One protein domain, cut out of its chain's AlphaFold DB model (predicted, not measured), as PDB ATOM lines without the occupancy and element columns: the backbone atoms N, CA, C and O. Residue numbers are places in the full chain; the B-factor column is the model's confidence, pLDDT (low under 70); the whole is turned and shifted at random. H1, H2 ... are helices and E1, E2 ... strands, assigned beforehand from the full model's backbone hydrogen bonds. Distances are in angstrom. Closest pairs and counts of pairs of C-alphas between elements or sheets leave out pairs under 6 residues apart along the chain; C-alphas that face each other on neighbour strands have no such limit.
ATOM      1  N   GLN A   4     142.346 155.744 188.701       90.94
ATOM      2  CA  GLN A   4     141.012 155.481 189.231       90.94
ATOM      3  C   GLN A   4     139.943 155.653 188.145       90.94
ATOM      4  O   GLN A   4     138.987 154.873 188.091       90.94
ATOM      5  N   ARG A   5     140.097 156.664 187.283       92.75
ATOM      6  CA  ARG A   5     139.234 156.866 186.108       92.75
ATOM      7  C   ARG A   5     139.392 155.735 185.101       92.75
ATOM      8  O   ARG A   5     138.391 155.182 184.650       92.75
ATOM      9  N   ARG A   6     140.634 155.317 184.851       89.81
ATOM     10  CA  ARG A   6     140.954 154.142 184.034       89.81
ATOM     11  C   ARG A   6     140.221 152.889 184.526       89.81
ATOM     12  O   ARG A   6     139.475 152.274 183.769       89.81
ATOM     13  N   ASP A   7     140.341 152.561 185.813       89.00
ATOM     14  CA  ASP A   7     139.675 151.399 186.419       89.00
ATOM     15  C   ASP A   7     138.144 151.459 186.305       89.00
ATOM     16  O   ASP A   7     137.473 150.427 186.200       89.00
ATOM     17  N   GLN A   8     137.561 152.658 186.378       91.00
ATOM     18  CA  GLN A   8     136.122 152.854 186.186       91.00
ATOM     19  C   GLN A   8     135.713 152.566 184.742       91.00
ATOM     20  O   GLN A   8     134.745 151.829 184.535       91.00
ATOM     21  N   LEU A   9     136.471 153.079 183.770       91.06
ATOM     22  CA  LEU A   9     136.243 152.811 182.355       91.06
ATOM     23  C   LEU A   9     136.354 151.308 182.061       91.06
ATOM     24  O   LEU A   9     135.444 150.737 181.466       91.06
ATOM     25  N   LEU A  10     137.387 150.626 182.564       88.06
ATOM     26  CA  LEU A  10     137.537 149.175 182.394       88.06
ATOM     27  C   LEU A  10     136.353 148.389 182.973       88.06
ATOM     28  O   LEU A  10     135.825 147.485 182.322       88.06
ATOM     29  N   LYS A  11     135.864 148.757 184.164       88.50
ATOM     30  CA  LYS A  11     134.661 148.141 184.756       88.50
ATOM     31  C   LYS A  11     133.417 148.359 183.894       88.50
ATOM     32  O   LYS A  11     132.591 147.452 183.782       88.50
ATOM     33  N   GLN A  12     133.276 149.533 183.282       89.44
ATOM     34  CA  GLN A  12     132.188 149.831 182.351       89.44
ATOM     35  C   GLN A  12     132.291 148.972 181.081       89.44
ATOM     36  O   GLN A  12     131.300 148.360 180.684       89.44
ATOM     37  N   LEU A  13     133.481 148.842 180.486       88.00
ATOM     38  CA  LEU A  13     133.711 147.966 179.330       88.00
ATOM     39  C   LEU A  13     133.435 146.495 179.662       88.00
ATOM     40  O   LEU A  13     132.822 145.780 178.863       88.00
ATOM     41  N   ALA A  14     133.804 146.059 180.868       85.44
ATOM     42  CA  ALA A  14     133.515 144.717 181.348       85.44
ATOM     43  C   ALA A  14     132.014 144.448 181.492       85.44
ATOM     44  O   ALA A  14     131.534 143.381 181.101       85.44
ATOM     45  N   ALA A  15     131.241 145.435 181.950       86.75
ATOM     46  CA  ALA A  15     129.783 145.344 181.992       86.75
ATOM     47  C   ALA A  15     129.146 145.211 180.592       86.75
ATOM     48  O   ALA A  15     128.040 144.682 180.469       86.75
ATOM     49  N   TYR A  16     129.847 145.637 179.536       85.12
ATOM     50  CA  TYR A  16     129.447 145.447 178.137       85.12
ATOM     51  C   TYR A  16     129.989 144.158 177.503       85.12
ATOM     52  O   TYR A  16     129.745 143.903 176.323       85.12
ATOM     53  N   GLY A  17     130.669 143.314 178.284       79.31
ATOM     54  CA  GLY A  17     131.081 141.972 177.882       79.31
ATOM     55  C   GLY A  17     132.543 141.828 177.455       79.31
ATOM     56  O   GLY A  17     132.899 140.757 176.960       79.31
ATOM     57  N   MET A  18     133.394 142.845 177.640       79.56
ATOM     58  CA  MET A  18     134.852 142.711 177.470       79.56
ATOM     59  C   MET A  18     135.490 142.048 178.709       79.56
ATOM     60  O   MET A  18     135.213 142.449 179.829       79.56
ATOM     61  N   ASN A  19     136.307 141.008 178.557       72.56
ATOM     62  CA  ASN A  19     136.942 140.275 179.680       72.56
ATOM     63  C   ASN A  19     138.050 139.368 179.161       72.56
ATOM     64  O   ASN A  19     137.784 138.842 178.101       72.56
ATOM     65  N   GLU A  20     139.167 139.115 179.859       66.06
ATOM     66  CA  GLU A  20     140.423 138.460 179.377       66.06
ATOM     67  C   GLU A  20     140.359 137.298 178.350       66.06
ATOM     68  O   GLU A  20     141.326 137.025 177.637       66.06
ATOM     69  N   GLU A  21     139.232 136.616 178.203       67.25
ATOM     70  CA  GLU A  21     139.023 135.570 177.198       67.25
ATOM     71  C   GLU A  21     138.376 136.095 175.894       67.25
ATOM     72  O   GLU A  21     138.288 135.385 174.890       67.25
ATOM     73  N   ASN A  22     137.928 137.351 175.886       67.38
ATOM     74  CA  ASN A  22     137.173 138.012 174.834       67.38
ATOM     75  C   ASN A  22     137.491 139.524 174.607       67.38
ATOM     76  O   ASN A  22     136.674 140.394 174.950       67.38
ATOM     77  N   PRO A  23     138.652 139.893 174.010       62.31
ATOM     78  CA  PRO A  23     139.208 141.271 174.025       62.31
ATOM     79  C   PRO A  23     138.472 142.238 173.122       62.31
ATOM     80  O   PRO A  23     138.772 143.423 173.051       62.31
ATOM     81  N   ARG A  24     137.496 141.716 172.392       58.06
ATOM     82  CA  ARG A  24     136.638 142.474 171.498       58.06
ATOM     83  C   ARG A  24     135.165 142.330 171.878       58.06
ATOM     84  O   ARG A  24     134.312 142.631 171.047       58.06
ATOM     85  N   GLY A  25     134.858 141.830 173.081       59.69
ATOM     86  CA  GLY A  25     133.490 141.484 173.472       59.69
ATOM     87  C   GLY A  25     132.874 140.491 172.480       59.69
ATOM     88  O   GLY A  25     133.566 139.673 171.897       59.69
ATOM     89  N   SER A  26     131.580 140.538 172.182       53.31
ATOM     90  CA  SER A  26     130.936 139.620 171.213       53.31
ATOM     91  C   SER A  26     131.377 139.792 169.736       53.31
ATOM     92  O   SER A  26     130.613 139.498 168.821       53.31
ATOM     93  N   GLY A  27     132.575 140.324 169.490       64.88
ATOM     94  CA  GLY A  27     133.063 140.877 168.230       64.88
ATOM     95  C   GLY A  27     132.819 142.384 168.114       64.88
ATOM     96  O   GLY A  27     133.404 143.016 167.235       64.88
ATOM     97  N   ALA A  28     131.971 142.948 168.983       76.69
ATOM     98  CA  ALA A  28     131.533 144.338 168.968       76.69
ATOM     99  C   ALA A  28     132.168 145.115 170.123       76.69
ATOM    100  O   ALA A  28     131.913 144.825 171.291       76.69
ATOM    101  N   LEU A  29     132.967 146.125 169.788       87.00
ATOM    102  CA  LEU A  29     133.604 146.988 170.777       87.00
ATOM    103  C   LEU A  29     132.583 147.967 171.386       87.00
ATOM    104  O   LEU A  29     131.831 148.580 170.614       87.00
ATOM    105  N   PRO A  30     132.560 148.143 172.721       91.31
ATOM    106  CA  PRO A  30     131.620 149.031 173.388       91.31
ATOM    107  C   PRO A  30     131.752 150.497 172.978       91.31
ATOM    108  O   PRO A  30     132.814 150.969 172.569       91.31
ATOM    109  N   LEU A  31     130.647 151.225 173.129       94.50
ATOM    110  CA  LEU A  31     130.572 152.666 172.907       94.50
ATOM    111  C   LEU A  31     130.498 153.403 174.249       94.50
ATOM    112  O   LEU A  31     129.582 153.150 175.025       94.50
ATOM    113  N   VAL A  32     131.421 154.312 174.537       96.06
ATOM    114  CA  VAL A  32     131.439 155.088 175.792       96.06
ATOM    115  C   VAL A  32     131.252 156.577 175.518       96.06
ATOM    116  O   VAL A  32     131.405 157.025 174.377       96.06
ATOM    117  N   GLY A  33     130.868 157.347 176.538       97.44
ATOM    118  CA  GLY A  33     130.753 158.798 176.411       97.44
ATOM    119  C   GLY A  33     132.109 159.470 176.180       97.44
ATOM    120  O   GLY A  33     133.161 158.871 176.399       97.44
ATOM    121  N   ILE A  34     132.086 160.739 175.760       97.75
ATOM    122  CA  ILE A  34     133.311 161.543 175.631       97.75
ATOM    123  C   ILE A  34     134.006 161.637 176.996       97.75
ATOM    124  O   ILE A  34     135.178 161.301 177.109       97.75
ATOM    125  N   ASP A  35     133.279 162.039 178.038       96.62
ATOM    126  CA  ASP A  35     133.877 162.239 179.362       96.62
ATOM    127  C   ASP A  35     134.377 160.920 179.971       96.62
ATOM    128  O   ASP A  35     135.454 160.905 180.558       96.62
ATOM    129  N   ASP A  36     133.672 159.802 179.742       95.50
ATOM    130  CA  ASP A  36     134.113 158.466 180.180       95.50
ATOM    131  C   ASP A  36     135.482 158.086 179.582       95.50
ATOM    132  O   ASP A  36     136.266 157.393 180.225       95.50
ATOM    133  N   PHE A  37     135.766 158.515 178.346       96.25
ATOM    134  CA  PHE A  37     137.014 158.192 177.653       96.25
ATOM    135  C   PHE A  37     138.141 159.200 177.919       96.25
ATOM    136  O   PHE A  37     139.300 158.797 178.009       96.25
ATOM    137  N   PHE A  38     137.835 160.498 177.970       96.56
ATOM    138  CA  PHE A  38     138.849 161.558 178.023       96.56
ATOM    139  C   PHE A  38     139.178 162.027 179.450       96.56
ATOM    140  O   PHE A  38     140.286 162.510 179.674       96.56
ATOM    141  N   ASP A  39     138.271 161.906 180.426       95.44
ATOM    142  CA  ASP A  39     138.534 162.398 181.784       95.44
ATOM    143  C   ASP A  39     139.609 161.555 182.490       95.44
ATOM    144  O   ASP A  39     139.427 160.366 182.752       95.44
ATOM    145  N   GLY A  40     140.746 162.180 182.806       92.88
ATOM    146  CA  GLY A  40     141.910 161.510 183.393       92.88
ATOM    147  C   GLY A  40     142.856 160.843 182.384       92.88
ATOM    148  O   GLY A  40     143.885 160.298 182.803       92.88
ATOM    149  N   ASN A  41     142.547 160.923 181.086       94.50
ATOM    150  CA  ASN A  41     143.376 160.407 180.004       94.50
ATOM    151  C   ASN A  41     144.434 161.436 179.576       94.50
ATOM    152  O   ASN A  41     144.101 162.493 179.046       94.50
ATOM    153  N   ASP A  42     145.711 161.114 179.762       91.94
ATOM    154  CA  ASP A  42     146.840 161.857 179.190       91.94
ATOM    155  C   ASP A  42     147.691 161.002 178.235       91.94
ATOM    156  O   ASP A  42     148.749 161.442 177.777       91.94
ATOM    157  N   ASP A  43     147.225 159.798 177.890       90.88
ATOM    158  CA  ASP A  43     147.883 158.934 176.920       90.88
ATOM    159  C   ASP A  43     147.492 159.344 175.503       90.88
ATOM    160  O   ASP A  43     146.486 158.916 174.932       90.88
ATOM    161  N   ARG A  44     148.337 160.170 174.893       88.75
ATOM    162  CA  ARG A  44     148.149 160.648 173.521       88.75
ATOM    163  C   ARG A  44     148.002 159.518 172.497       88.75
ATOM    164  O   ARG A  44     147.310 159.707 171.499       88.75
ATOM    165  N   ASN A  45     148.605 158.352 172.724       86.31
ATOM    166  CA  ASN A  45     148.528 157.237 171.777       86.31
ATOM    167  C   ASN A  45     147.210 156.459 171.892       86.31
ATOM    168  O   ASN A  45     146.922 155.612 171.048       86.31
ATOM    169  N   SER A  46     146.391 156.763 172.901       90.75
ATOM    170  CA  SER A  46     145.126 156.077 173.133       90.75
ATOM    171  C   SER A  46     144.022 156.472 172.149       90.75
ATOM    172  O   SER A  46     143.126 155.680 171.893       90.75
ATOM    173  N   PHE A  47     144.061 157.655 171.535       93.06
ATOM    174  CA  PHE A  47     142.979 158.122 170.662       93.06
ATOM    175  C   PHE A  47     143.470 158.459 169.265       93.06
ATOM    176  O   PHE A  47     144.341 159.305 169.131       93.06
ATOM    177  N   ALA A  48     142.845 157.878 168.237       91.81
ATOM    178  CA  ALA A  48     143.251 158.008 166.836       91.81
ATOM    179  C   ALA A  48     144.673 157.476 166.532       91.81
ATOM    180  O   ALA A  48     145.391 158.096 165.749       91.81
ATOM    181  N   PRO A  49     145.079 156.296 167.050       87.19
ATOM    182  CA  PRO A  49     146.473 155.821 167.022       87.19
ATOM    183  C   PRO A  49     147.072 155.649 165.617       87.19
ATOM    184  O   PRO A  49     148.288 155.598 165.461       87.19
ATOM    185  N   ASN A  50     146.231 155.531 164.586       85.50
ATOM    186  CA  ASN A  50     146.680 155.370 163.201       85.50
ATOM    187  C   ASN A  50     146.949 156.703 162.491       85.50
ATOM    188  O   ASN A  50     147.456 156.706 161.372       85.50
ATOM    189  N   LEU A  51     146.623 157.838 163.112       85.69
ATOM    190  CA  LEU A  51     146.947 159.138 162.550       85.69
ATOM    191  C   LEU A  51     148.475 159.319 162.612       85.69
ATOM    192  O   LEU A  51     149.076 159.376 163.674       85.69
ATOM    193  N   VAL A  52     149.141 159.357 161.459       71.00
ATOM    194  CA  VAL A  52     150.619 159.380 161.382       71.00
ATOM    195  C   VAL A  52     151.206 160.774 161.143       71.00
ATOM    196  O   VAL A  52     152.410 160.966 161.303       71.00
ATOM    197  N   GLN A  53     150.388 161.765 160.770       67.31
ATOM    198  CA  GLN A  53     150.833 163.134 160.487       67.31
ATOM    199  C   GLN A  53     150.008 164.157 161.269       67.31
ATOM    200  O   GLN A  53     148.798 164.012 161.388       67.31
ATOM    201  N   HIS A  54     150.673 165.207 161.768       69.94
ATOM    202  CA  HIS A  54     150.042 166.346 162.451       69.94
ATOM    203  C   HIS A  54     149.105 165.970 163.608       69.94
ATOM    204  O   HIS A  54     148.091 166.623 163.815       69.94
ATOM    205  N   TYR A  55     149.475 164.938 164.373       82.00
ATOM    206  CA  TYR A  55     148.705 164.431 165.507       82.00
ATOM    207  C   TYR A  55     148.395 165.549 166.515       82.00
ATOM    208  O   TYR A  55     149.331 166.060 167.137       82.00
ATOM    209  N   PRO A  56     147.136 165.968 166.698       88.44
ATOM    210  CA  PRO A  56     146.782 166.916 167.748       88.44
ATOM    211  C   PRO A  56     146.971 166.321 169.141       88.44
ATOM    212  O   PRO A  56     147.194 165.121 169.303       88.44
ATOM    213  N   ASP A  57     146.852 167.159 170.162       91.19
ATOM    214  CA  ASP A  57     146.736 166.685 171.538       91.19
ATOM    215  C   ASP A  57     145.310 166.176 171.816       91.19
ATOM    216  O   ASP A  57     144.365 166.537 171.110       91.19
ATOM    217  N   LEU A  58     145.139 165.339 172.846       93.94
ATOM    218  CA  LEU A  58     143.826 164.789 173.215       93.94
ATOM    219  C   LEU A  58     142.784 165.887 173.462       93.94
ATOM    220  O   LEU A  58     141.651 165.758 172.999       93.94
ATOM    221  N   ASP A  59     143.190 166.990 174.097       95.00
ATOM    222  CA  ASP A  59     142.338 168.148 174.384       95.00
ATOM    223  C   ASP A  59     141.686 168.722 173.123       95.00
ATOM    224  O   ASP A  59     140.533 169.150 173.154       95.00
ATOM    225  N   TYR A  60     142.399 168.703 171.989       95.56
ATOM    226  CA  TYR A  60     141.839 169.150 170.717       95.56
ATOM    227  C   TYR A  60     140.655 168.269 170.315       95.56
ATOM    228  O   TYR A  60     139.567 168.781 170.049       95.56
ATOM    229  N   PHE A  61     140.846 166.946 170.310       96.44
ATOM    230  CA  PHE A  61     139.790 166.001 169.955       96.44
ATOM    231  C   PHE A  61     138.622 166.072 170.932       96.44
ATOM    232  O   PHE A  61     137.475 166.166 170.493       96.44
ATOM    233  N   GLN A  62     138.900 166.096 172.238       97.69
ATOM    234  CA  GLN A  62     137.875 166.234 173.269       97.69
ATOM    235  C   GLN A  62     137.036 167.493 173.028       97.69
ATOM    236  O   GLN A  62     135.809 167.412 172.982       97.69
ATOM    237  N   GLN A  63     137.684 168.638 172.797       97.81
ATOM    238  CA  GLN A  63     137.002 169.902 172.554       97.81
ATOM    239  C   GLN A  63     136.123 169.849 171.297       97.81
ATOM    240  O   GLN A  63     134.966 170.266 171.355       97.81
ATOM    241  N   GLN A  64     136.637 169.340 170.171       98.19
ATOM    242  CA  GLN A  64     135.850 169.256 168.933       98.19
ATOM    243  C   GLN A  64     134.641 168.323 169.104       98.19
ATOM    244  O   GLN A  64     133.526 168.665 168.710       98.19
ATOM    245  N   LEU A  65     134.832 167.166 169.745       98.38
ATOM    246  CA  LEU A  65     133.751 166.215 170.002       98.38
ATOM    247  C   LEU A  65     132.693 166.793 170.947       98.38
ATOM    248  O   LEU A  65     131.502 166.618 170.697       98.38
ATOM    249  N   GLN A  66     133.101 167.519 171.992       98.44
ATOM    250  CA  GLN A  66     132.177 168.196 172.906       98.44
ATOM    251  C   GLN A  66     131.378 169.294 172.195       98.44
ATOM    252  O   GLN A  66     130.176 169.409 172.420       98.44
ATOM    253  N   GLN A  67     132.007 170.071 171.309       98.38
ATOM    254  CA  GLN A  67     131.304 171.081 170.511       98.38
ATOM    255  C   GLN A  67     130.260 170.451 169.584       98.38
ATOM    256  O   GLN A  67     129.138 170.946 169.505       98.38
ATOM    257  N   ILE A  68     130.592 169.334 168.928       98.50
ATOM    258  CA  ILE A  68     129.633 168.581 168.107       98.50
ATOM    259  C   ILE A  68     128.492 168.037 168.979       98.50
ATOM    260  O   ILE A  68     127.328 168.149 168.602       98.50
ATOM    261  N   ALA A  69     128.802 167.498 170.162       98.38
ATOM    262  CA  ALA A  69     127.812 166.938 171.082       98.38
ATOM    263  C   ALA A  69     126.829 167.976 171.653       98.38
ATOM    264  O   ALA A  69     125.744 167.602 172.088       98.38
ATOM    265  N   GLN A  70     127.187 169.263 171.660       98.25
ATOM    266  CA  GLN A  70     126.323 170.352 172.133       98.25
ATOM    267  C   GLN A  70     125.298 170.825 171.092       98.25
ATOM    268  O   GLN A  70     124.490 171.703 171.393       98.25
ATOM    269  N   ARG A  71     125.327 170.292 169.867       98.44
ATOM    270  CA  ARG A  71     124.386 170.681 168.814       98.44
ATOM    271  C   ARG A  71     123.009 170.051 169.023       98.44
ATOM    272  O   ARG A  71     122.905 168.865 169.310       98.44
ATOM    273  N   ASP A  72     121.955 170.814 168.742       97.94
ATOM    274  CA  ASP A  72     120.561 170.354 168.872       97.94
ATOM    275  C   ASP A  72     120.194 169.197 167.923       97.94
ATOM    276  O   ASP A  72     119.248 168.452 168.179       97.94
ATOM    277  N   ASP A  73     120.918 169.049 166.808       98.19
ATOM    278  CA  ASP A  73     120.733 167.970 165.834       98.19
ATOM    279  C   ASP A  73     121.589 166.728 166.132       98.19
ATOM    280  O   ASP A  73     121.575 165.775 165.348       98.19
ATOM    281  N   VAL A  74     122.325 166.709 167.249       98.62
ATOM    282  CA  VAL A  74     123.157 165.589 167.700       98.62
ATOM    283  C   VAL A  74     122.616 165.057 169.024       98.62
ATOM    284  O   VAL A  74     122.589 165.740 170.037       98.62
ATOM    285  N   SER A  75     122.216 163.788 169.028       98.31
ATOM    286  CA  SER A  75     121.736 163.109 170.240       98.31
ATOM    287  C   SER A  75     122.845 162.387 171.005       98.31
ATOM    288  O   SER A  75     122.797 162.309 172.229       98.31
ATOM    289  N   HIS A  76     123.846 161.854 170.295       98.50
ATOM    290  CA  HIS A  76     124.973 161.150 170.901       98.50
ATOM    291  C   HIS A  76     126.257 161.354 170.100       98.50
ATOM    292  O   HIS A  76     126.251 161.272 168.869       98.50
ATOM    293  N   VAL A  77     127.361 161.516 170.827       98.50
ATOM    294  CA  VAL A  77     128.732 161.361 170.336       98.50
ATOM    295  C   VAL A  77     129.400 160.335 171.240       98.50
ATOM    296  O   VAL A  77     129.474 160.538 172.450       98.50
ATOM    297  N   LEU A  78     129.810 159.207 170.668       98.31
ATOM    298  CA  LEU A  78     130.309 158.060 171.421       98.31
ATOM    299  C   LEU A  78     131.665 157.618 170.890       98.31
ATOM    300  O   LEU A  78     131.883 157.571 169.680       98.31
ATOM    301  N   VAL A  79     132.555 157.236 171.792       97.00
ATOM    302  CA  VAL A  79     133.877 156.707 171.468       97.00
ATOM    303  C   VAL A  79     133.805 155.182 171.464       97.00
ATOM    304  O   VAL A  79     133.341 154.583 172.431       97.00
ATOM    305  N   GLN A  80     134.241 154.535 170.378       93.50
ATOM    306  CA  GLN A  80     134.370 153.077 170.360       93.50
ATOM    307  C   GLN A  80     135.682 152.689 171.037       93.50
ATOM    308  O   GLN A  80     136.753 152.791 170.436       93.50
ATOM    309  N   ALA A  81     135.561 152.253 172.284       90.31
ATOM    310  CA  ALA A  81     136.669 151.922 173.155       90.31
ATOM    311  C   ALA A  81     137.062 150.446 173.000       90.31
ATOM    312  O   ALA A  81     136.215 149.551 172.992       90.31
ATOM    313  N   ALA A  82     138.358 150.206 172.863       82.25
ATOM    314  CA  ALA A  82     138.983 148.899 172.836       82.25
ATOM    315  C   ALA A  82     140.101 148.882 173.863       82.25
ATOM    316  O   ALA A  82     141.096 149.593 173.730       82.25
ATOM    317  N   ASP A  83     139.945 148.049 174.879       69.75
ATOM    318  CA  ASP A  83     141.070 147.719 175.726       69.75
ATOM    319  C   ASP A  83     142.024 146.804 174.946       69.75
ATOM    320  O   ASP A  83     141.625 145.761 174.419       69.75
ATOM    321  N   VAL A  84     143.270 147.246 174.802       60.22
ATOM    322  CA  VAL A  84     144.340 146.498 174.132       60.22
ATOM    323  C   VAL A  84     145.285 145.854 175.141       60.22
ATOM    324  O   VAL A  84     146.240 145.211 174.707       60.22
ATOM    325  N   GLU A  85     145.025 145.960 176.451       52.84
ATOM    326  CA  GLU A  85     145.915 145.453 177.509       52.84
ATOM    327  C   GLU A  85     146.167 143.947 177.466       52.84
ATOM    328  O   GLU A  85     147.056 143.454 178.144       52.84
ATOM    329  N   TRP A  86     145.471 143.169 176.641       50.19
ATOM    330  CA  TRP A  86     145.799 141.741 176.527       50.19
ATOM    331  C   TRP A  86     146.762 141.464 175.377       50.19
ATOM    332  O   TRP A  86     147.140 140.321 175.129       50.19
ATOM    333  N   ALA A  87     147.141 142.516 174.653       42.72
ATOM    334  CA  ALA A  87     148.169 142.511 173.631       42.72
ATOM    335  C   ALA A  87     149.444 143.260 174.065       42.72
ATOM    336  O   ALA A  87     150.462 143.100 173.390       42.72
ATOM    337  N   TYR A  88     149.424 144.031 175.165       41.78
ATOM    338  CA  TYR A  88     150.585 144.782 175.653       41.78
ATOM    339  C   TYR A  88     150.738 144.698 177.178       41.78
ATOM    340  O   TYR A  88     149.800 144.885 177.935       41.78
ATOM    341  N   ASP A  89     151.963 144.380 177.586       46.31
ATOM    342  CA  ASP A  89     152.418 143.870 178.888       46.31
ATOM    343  C   ASP A  89     152.503 144.955 179.994       46.31
ATOM    344  O   ASP A  89     153.470 145.003 180.755       46.31
ATOM    345  N   SER A  90     151.563 145.906 180.035       53.34
ATOM    346  CA  SER A  90     151.651 147.093 180.896       53.34
ATOM    347  C   SER A  90     150.287 147.460 181.487       53.34
ATOM    348  O   SER A  90     149.420 147.952 180.777       53.34
ATOM    349  N   ASP A  91     150.132 147.277 182.808       59.88
ATOM    350  CA  ASP A  91     148.952 147.644 183.628       59.88
ATOM    351  C   ASP A  91     148.642 149.169 183.652       59.88
ATOM    352  O   ASP A  91     147.914 149.670 184.520       59.88
ATOM    353  N   ALA A  92     149.284 149.948 182.777       63.22
ATOM    354  CA  ALA A  92     149.421 151.396 182.870       63.22
ATOM    355  C   ALA A  92     149.090 152.144 181.568       63.22
ATOM    356  O   ALA A  92     149.302 153.354 181.527       63.22
ATOM    357  N   ASP A  93     148.563 151.484 180.536       80.38
ATOM    358  CA  ASP A  93     148.173 152.159 179.291       80.38
ATOM    359  C   ASP A  93     146.673 152.484 179.280       80.38
ATOM    360  O   ASP A  93     145.848 151.748 179.833       80.38
ATOM    361  N   TRP A  94     146.275 153.608 178.677       89.00
ATOM    362  CA  TRP A  94     144.853 153.942 178.582       89.00
ATOM    363  C   TRP A  94     144.153 153.068 177.535       89.00
ATOM    364  O   TRP A  94     144.766 152.494 176.636       89.00
ATOM    365  N   VAL A  95     142.828 152.981 177.631       88.31
ATOM    366  CA  VAL A  95     142.010 152.269 176.646       88.31
ATOM    367  C   VAL A  95     142.130 152.948 175.282       88.31
ATOM    368  O   VAL A  95     142.006 154.165 175.184       88.31
ATOM    369  N   VAL A  96     142.297 152.177 174.207       89.88
ATOM    370  CA  VAL A  96     142.478 152.740 172.866       89.88
ATOM    371  C   VAL A  96     141.143 152.949 172.154       89.88
ATOM    372  O   VAL A  96     140.216 152.151 172.262       89.88
ATOM    373  N   ALA A  97     141.043 153.995 171.342       92.38
ATOM    374  CA  ALA A  97     139.919 154.252 170.461       92.38
ATOM    375  C   ALA A  97     140.383 154.677 169.069       92.38
ATOM    376  O   ALA A  97     141.171 155.603 168.890       92.38
ATOM    377  N   ASN A  98     139.827 154.016 168.054       91.44
ATOM    378  CA  ASN A  98     140.083 154.337 166.648       91.44
ATOM    379  C   ASN A  98     138.806 154.700 165.874       91.44
ATOM    380  O   ASN A  98     138.853 154.857 164.655       91.44
ATOM    381  N   LYS A  99     137.652 154.799 166.549       94.50
ATOM    382  CA  LYS A  99     136.394 155.236 165.933       94.50
ATOM    383  C   LYS A  99     135.567 156.087 166.882       94.50
ATOM    384  O   LYS A  99     135.556 155.856 168.089       94.50
ATOM    385  N   VAL A 100     134.805 156.995 166.288       97.50
ATOM    386  CA  VAL A 100     133.743 157.756 166.948       97.50
ATOM    387  C   VAL A 100     132.439 157.517 166.203       97.50
ATOM    388  O   VAL A 100     132.434 157.389 164.979       97.50
ATOM    389  N   VAL A 101     131.346 157.441 166.954       98.38
ATOM    390  CA  VAL A 101     129.978 157.312 166.461       98.38
ATOM    391  C   VAL A 101     129.216 158.599 166.744       98.38
ATOM    392  O   VAL A 101     129.222 159.094 167.868       98.38
ATOM    393  N   PHE A 102     128.500 159.087 165.740       98.50
ATOM    394  CA  PHE A 102     127.548 160.183 165.839       98.50
ATOM    395  C   PHE A 102     126.138 159.632 165.649       98.50
ATOM    396  O   PHE A 102     125.881 158.905 164.690       98.50
ATOM    397  N   VAL A 103     125.206 160.001 166.524       98.62
ATOM    398  CA  VAL A 103     123.770 159.791 166.303       98.62
ATOM    399  C   VAL A 103     123.125 161.148 166.109       98.62
ATOM    400  O   VAL A 103     122.975 161.912 167.064       98.62
ATOM    401  N   THR A 104     122.751 161.457 164.871       98.75
ATOM    402  CA  THR A 104     122.408 162.822 164.463       98.75
ATOM    403  C   THR A 104     121.378 162.851 163.336       98.75
ATOM    404  O   THR A 104     121.268 161.898 162.558       98.75
ATOM    405  N   SER A 105     120.620 163.944 163.249       98.62
ATOM    406  CA  SER A 105     119.817 164.311 162.075       98.62
ATOM    407  C   SER A 105     120.521 165.308 161.143       98.62
ATOM    408  O   SER A 105     119.903 165.781 160.188       98.62
ATOM    409  N   ALA A 106     121.785 165.650 161.414       98.44
ATOM    410  CA  ALA A 106     122.574 166.566 160.602       98.44
ATOM    411  C   ALA A 106     122.698 166.073 159.146       98.44
ATOM    412  O   ALA A 106     122.740 164.862 158.885       98.44
ATOM    413  N   PRO A 107     122.763 166.994 158.169       97.81
ATOM    414  CA  PRO A 107     122.979 166.634 156.777       97.81
ATOM    415  C   PRO A 107     124.366 166.014 156.571       97.81
ATOM    416  O   PRO A 107     125.322 166.333 157.271       97.81
ATOM    417  N   THR A 108     124.506 165.178 155.539       96.75
ATOM    418  CA  THR A 108     125.772 164.497 155.210       96.75
ATOM    419  C   THR A 108     126.960 165.449 155.061       96.75
ATOM    420  O   THR A 108     128.073 165.062 155.394       96.75
ATOM    421  N   GLN A 109     126.744 166.679 154.579       97.56
ATOM    422  CA  GLN A 109     127.826 167.656 154.445       97.56
ATOM    423  C   GLN A 109     128.434 168.031 155.803       97.56
ATOM    424  O   GLN A 109     129.648 168.038 155.923       97.56
ATOM    425  N   GLU A 110     127.620 168.229 156.843       98.19
ATOM    426  CA  GLU A 110     128.127 168.516 158.195       98.19
ATOM    427  C   GLU A 110     128.964 167.350 158.730       98.19
ATOM    428  O   GLU A 110     130.014 167.556 159.324       98.19
ATOM    429  N   LEU A 111     128.551 166.107 158.459       98.00
ATOM    430  CA  LEU A 111     129.332 164.927 158.839       98.00
ATOM    431  C   LEU A 111     130.686 164.868 158.123       98.00
ATOM    432  O   LEU A 111     131.662 164.412 158.718       98.00
ATOM    433  N   ILE A 112     130.753 165.299 156.859       97.88
ATOM    434  CA  ILE A 112     132.016 165.417 156.117       97.88
ATOM    435  C   ILE A 112     132.892 166.482 156.779       97.88
ATOM    436  O   ILE A 112     134.037 166.187 157.108       97.88
ATOM    437  N   ASP A 113     132.331 167.654 157.072       98.00
ATOM    438  CA  ASP A 113     133.058 168.762 157.693       98.00
ATOM    439  C   ASP A 113     133.604 168.370 159.083       98.00
ATOM    440  O   ASP A 113     134.765 168.635 159.396       98.00
ATOM    441  N   TRP A 114     132.823 167.655 159.905       97.94
ATOM    442  CA  TRP A 114     133.291 167.124 161.197       97.94
ATOM    443  C   TRP A 114     134.402 166.090 161.024       97.94
ATOM    444  O   TRP A 114     135.334 166.030 161.822       97.94
ATOM    445  N   THR A 115     134.311 165.263 159.985       95.75
ATOM    446  CA  THR A 115     135.314 164.237 159.695       95.75
ATOM    447  C   THR A 115     136.645 164.861 159.281       95.75
ATOM    448  O   THR A 115     137.693 164.425 159.754       95.75
ATOM    449  N   GLU A 116     136.607 165.902 158.446       95.19
ATOM    450  CA  GLU A 116     137.789 166.667 158.040       95.19
ATOM    451  C   GLU A 116     138.415 167.403 159.228       95.19
ATOM    452  O   GLU A 116     139.625 167.317 159.435       95.19
ATOM    453  N   LEU A 117     137.585 168.049 160.055       95.00
ATOM    454  CA  LEU A 117     137.999 168.700 161.299       95.00
ATOM    455  C   LEU A 117     138.713 167.727 162.247       95.00
ATOM    456  O   LEU A 117     139.730 168.062 162.844       95.00
ATOM    457  N   LEU A 118     138.211 166.496 162.354       95.38
ATOM    458  CA  LEU A 118     138.793 165.440 163.181       95.38
ATOM    459  C   LEU A 118     139.926 164.668 162.480       95.38
ATOM    460  O   LEU A 118     140.464 163.731 163.070       95.38
ATOM    461  N   MET A 119     140.300 165.031 161.247       94.75
ATOM    462  CA  MET A 119     141.307 164.339 160.421       94.75
ATOM    463  C   MET A 119     141.069 162.826 160.306       94.75
ATOM    464  O   MET A 119     142.006 162.026 160.299       94.75
ATOM    465  N   ALA A 120     139.805 162.420 160.241       94.19
ATOM    466  CA  ALA A 120     139.416 161.026 160.100       94.19
ATOM    467  C   ALA A 120     139.074 160.686 158.642       94.19
ATOM    468  O   ALA A 120     138.912 161.552 157.782       94.19
ATOM    469  N   ALA A 121     138.948 159.394 158.346       93.00
ATOM    470  CA  ALA A 121     138.389 158.950 157.078       93.00
ATOM    471  C   ALA A 121     136.880 159.238 157.028       93.00
ATOM    472  O   ALA A 121     136.199 159.118 158.049       93.00
ATOM    473  N   GLY A 122     136.387 159.555 155.821       89.25
ATOM    474  CA  GLY A 122     135.003 159.946 155.511       89.25
ATOM    475  C   GLY A 122     133.914 159.188 156.291       89.25
ATOM    476  O   GLY A 122     134.066 157.986 156.542       89.25
ATOM    477  N   PRO A 123     132.790 159.849 156.624       96.88
ATOM    478  CA  PRO A 123     131.769 159.272 157.491       96.88
ATOM    479  C   PRO A 123     131.095 158.064 156.833       96.88
ATOM    480  O   PRO A 123     130.684 158.096 155.671       96.88
ATOM    481  N   VAL A 124     130.935 156.991 157.604       97.50
ATOM    482  CA  VAL A 124     130.257 155.760 157.190       97.50
ATOM    483  C   VAL A 124     128.906 155.683 157.885       97.50
ATOM    484  O   VAL A 124     128.812 155.833 159.101       97.50
ATOM    485  N   LYS A 125     127.839 155.444 157.118       97.88
ATOM    486  CA  LYS A 125     126.484 155.330 157.666       97.88
ATOM    487  C   LYS A 125     126.310 154.022 158.440       97.88
ATOM    488  O   LYS A 125     126.676 152.961 157.942       97.88
ATOM    489  N   GLY A 126     125.663 154.104 159.599       97.50
ATOM    490  CA  GLY A 126     125.407 152.988 160.507       97.50
ATOM    491  C   GLY A 126     126.394 152.925 161.673       97.50
ATOM    492  O   GLY A 126     127.421 153.608 161.688       97.50
ATOM    493  N   PHE A 127     126.072 152.091 162.660       96.75
ATOM    494  CA  PHE A 127     127.018 151.737 163.716       96.75
ATOM    495  C   PHE A 127     128.183 150.916 163.136       96.75
ATOM    496  O   PHE A 127     128.016 150.260 162.104       96.75
ATOM    497  N   PRO A 128     129.365 150.926 163.773       92.50
ATOM    498  CA  PRO A 128     130.423 149.992 163.425       92.50
ATOM    499  C   PRO A 128     129.935 148.551 163.590       92.50
ATOM    500  O   PRO A 128     129.341 148.226 164.614       92.50
ATOM    501  N   GLU A 129     130.219 147.698 162.607       89.62
ATOM    502  CA  GLU A 129     129.862 146.281 162.669       89.62
ATOM    503  C   GLU A 129     130.985 145.435 163.308       89.62
ATOM    504  O   GLU A 129     132.166 145.683 163.027       89.62
ATOM    505  N   PRO A 130     130.637 144.410 164.107       89.38
ATOM    506  CA  PRO A 130     129.286 144.139 164.610       89.38
ATOM    507  C   PRO A 130     128.824 145.213 165.612       89.38
ATOM    508  O   PRO A 130     129.639 145.781 166.341       89.38
ATOM    509  N   VAL A 131     127.517 145.493 165.629       91.12
ATOM    510  CA  VAL A 131     126.921 146.549 166.469       91.12
ATOM    511  C   VAL A 131     127.120 146.262 167.959       91.12
ATOM    512  O   VAL A 131     126.817 145.171 168.443       91.12
ATOM    513  N   ALA A 132     127.604 147.269 168.692       90.12
ATOM    514  CA  ALA A 132     127.815 147.188 170.132       90.12
ATOM    515  C   ALA A 132     126.503 146.905 170.886       90.12
ATOM    516  O   ALA A 132     125.473 147.503 170.559       90.12
ATOM    517  N   PRO A 133     126.518 146.061 171.936       85.50
ATOM    518  CA  PRO A 133     125.312 145.743 172.706       85.50
ATOM    519  C   PRO A 133     124.724 146.968 173.417       85.50
ATOM    520  O   PRO A 133     123.538 146.988 173.734       85.50
ATOM    521  N   ASN A 134     125.546 147.990 173.653       92.31
ATOM    522  CA  ASN A 134     125.154 149.250 174.266       92.31
ATOM    523  C   ASN A 134     124.934 150.384 173.247       92.31
ATOM    524  O   ASN A 134     124.894 151.551 173.634       92.31
ATOM    525  N   ALA A 135     124.794 150.068 171.953       94.94
ATOM    526  CA  ALA A 135     124.424 151.062 170.951       94.94
ATOM    527  C   ALA A 135     123.051 151.683 171.290       94.94
ATOM    528  O   ALA A 135     122.095 150.950 171.565       94.94
ATOM    529  N   PRO A 136     122.925 153.023 171.285       96.06
ATOM    530  CA  PRO A 136     121.680 153.680 171.656       96.06
ATOM    531  C   PRO A 136     120.588 153.452 170.607       96.06
ATOM    532  O   PRO A 136     120.848 153.274 169.414       96.06
ATOM    533  N   THR A 137     119.334 153.540 171.043       96.12
ATOM    534  CA  THR A 137     118.196 153.656 170.125       96.12
ATOM    535  C   THR A 137     118.273 154.970 169.358       96.12
ATOM    536  O   THR A 137     118.552 156.010 169.950       96.12
ATOM    537  N   LEU A 138     117.966 154.946 168.062       97.81
ATOM    538  CA  LEU A 138     117.968 156.148 167.231       97.81
ATOM    539  C   LEU A 138     116.685 156.965 167.467       97.81
ATOM    540  O   LEU A 138     115.591 156.424 167.262       97.81
ATOM    541  N   PRO A 139     116.779 158.251 167.857       97.31
ATOM    542  CA  PRO A 139     115.618 159.136 167.879       97.31
ATOM    543  C   PRO A 139     114.975 159.277 166.492       97.31
ATOM    544  O   PRO A 139     115.600 159.029 165.458       97.31
ATOM    545  N   ALA A 140     113.719 159.725 166.448       97.00
ATOM    546  CA  ALA A 140     113.040 159.975 165.179       97.00
ATOM    547  C   ALA A 140     113.836 160.974 164.315       97.00
ATOM    548  O   ALA A 140     114.296 162.010 164.793       97.00
ATOM    549  N   GLY A 141     114.020 160.639 163.036       97.31
ATOM    550  CA  GLY A 141     114.780 161.459 162.088       97.31
ATOM    551  C   GLY A 141     116.306 161.404 162.244       97.31
ATOM    552  O   GLY A 141     116.998 161.974 161.407       97.31
ATOM    553  N   HIS A 142     116.836 160.707 163.254       98.44
ATOM    554  CA  HIS A 142     118.275 160.534 163.443       98.44
ATOM    555  C   HIS A 142     118.793 159.259 162.772       98.44
ATOM    556  O   HIS A 142     118.075 158.269 162.606       98.44
ATOM    557  N   ALA A 143     120.077 159.267 162.427       98.44
ATOM    558  CA  ALA A 143     120.816 158.096 161.982       98.44
ATOM    559  C   ALA A 143     122.162 157.999 162.708       98.44
ATOM    560  O   ALA A 143     122.744 159.011 163.098       98.44
ATOM    561  N   ALA A 144     122.658 156.770 162.858       98.44
ATOM    562  CA  ALA A 144     124.030 156.530 163.279       98.44
ATOM    563  C   ALA A 144     124.991 156.722 162.103       98.44
ATOM    564  O   ALA A 144     124.700 156.318 160.972       98.44
ATOM    565  N   TRP A 145     126.150 157.282 162.404       98.56
ATOM    566  CA  TRP A 145     127.300 157.417 161.524       98.56
ATOM    567  C   TRP A 145     128.556 157.150 162.332       98.56
ATOM    568  O   TRP A 145     128.570 157.391 163.535       98.56
ATOM    569  N   HIS A 146     129.619 156.687 161.693       98.00
ATOM    570  CA  HIS A 146     130.906 156.557 162.353       98.00
ATOM    571  C   HIS A 146     132.054 156.997 161.463       98.00
ATOM    572  O   HIS A 146     131.992 156.898 160.237       98.00
ATOM    573  N   ILE A 147     133.117 157.452 162.111       97.06
ATOM    574  CA  ILE A 147     134.389 157.804 161.486       97.06
ATOM    575  C   ILE A 147     135.485 156.892 162.027       97.06
ATOM    576  O   ILE A 147     135.323 156.251 163.069       97.06
ATOM    577  N   VAL A 148     136.597 156.810 161.305       94.69
ATOM    578  CA  VAL A 148     137.737 155.961 161.660       94.69
ATOM    579  C   VAL A 148     139.040 156.638 161.254       94.69
ATOM    580  O   VAL A 148     139.118 157.184 160.155       94.69
ATOM    581  N   TRP A 149     140.070 156.563 162.095       92.31
ATOM    582  CA  TRP A 149     141.424 156.988 161.723       92.31
ATOM    583  C   TRP A 149     142.187 155.822 161.085       92.31
ATOM    584  O   TRP A 149     142.037 154.660 161.491       92.31
TER     585      TRP A 149
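This is residues 4 to 149 of the 150 residues of an uncharacterized protein of Tahibacter aquaticus (UniProt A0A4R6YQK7). One twisted sheet of four strands forms a wall, with H3 and H4 side by side over one face of it, making two layers, helices on one face of a sheet; short H2 covers E1 on that same face, while H1 sits at the E1 edge and only grazes the sheet. Long loops join several of these parts. Look among the 146 printed residues for four named helices and four named strands, in the order H1 H2 H3 E1 E2 H4 E3 E4; the sheet runs E1 E2 E4 E3, antiparallel throughout. The class is mixed, helices and strands, with under half of the residues in named elements. The whole is compact, with a radius of gyration of the C-alphas of 14.7 A and spans of 43 by 33 by 23 A.

Find C-alpha 4 at (141.012, 155.481, 189.231); from there H1, residues 4 to 15, runs 16.8 A. Next come H2, residues 34 to 38, and H3, residues 58 to 69, 16.3 A long. At C-alpha 74, (123.157, 165.589, 167.700), E1 begins and runs 23.6 A to residue 82. E2, residues 96 to 104, spans 24.0 A, and H4, residues 108 to 117, spans 14.3 A. E3, residues 121 to 125, spans 12.5 A; E4, residues 143 to 148, spans 17.1 A and ends at C-alpha 148, (137.737, 155.961, 161.660).

Start at the hairpin of E1 and E2, where N 78 and O 101 are 2.9 A apart, within hydrogen-bond range. Then find N 102 and O 145 of E2 and E4 at 2.8 A, and N 124 and O 146 of the hairpin E3 and E4 at 2.8 A. E2, H4 and E3 form a split strand-helix-strand unit, two strands running the same way with E4 between them, and its crossover is right-handed. H4 lies over E4 and E3 at a height over the sheet of 8.8 A; its closest C-alphas to E3 are those of Thr 115 and Gly 122, 6.0 A apart. H3 lies over E1 at a height of 10.6 A, along the strands at 5 degrees on the local plane. H3 and H4 are close but not clearly touching, their closest C-alphas, Gln 64 and Leu 117, being 8.0 A apart. H2 touches H3, closest at the C-alphas of Phe 38 and Gln 62, 6.7 A. H1, with residues 5 to 9 alone, only just touches H2, with 3 pairs of C-alphas within 8 A, the closest being Leu 9 and Asp 36 at 6.4 A. In H1, H2, H3 and H4 every O i to N i+4 pair is within hydrogen-bond range.

The two C-alphas farthest apart, Asp 89 and Gly 141, are 44.8 A apart. The printed part has no cut. The links H1 to H2, H2 to H3, E1 to E2 and E3 to E4 are long. Look for pLDDT under 70 at residues 20 to 27, 53 to 54 and 83 to 92; the mean of the printed part is 88.6.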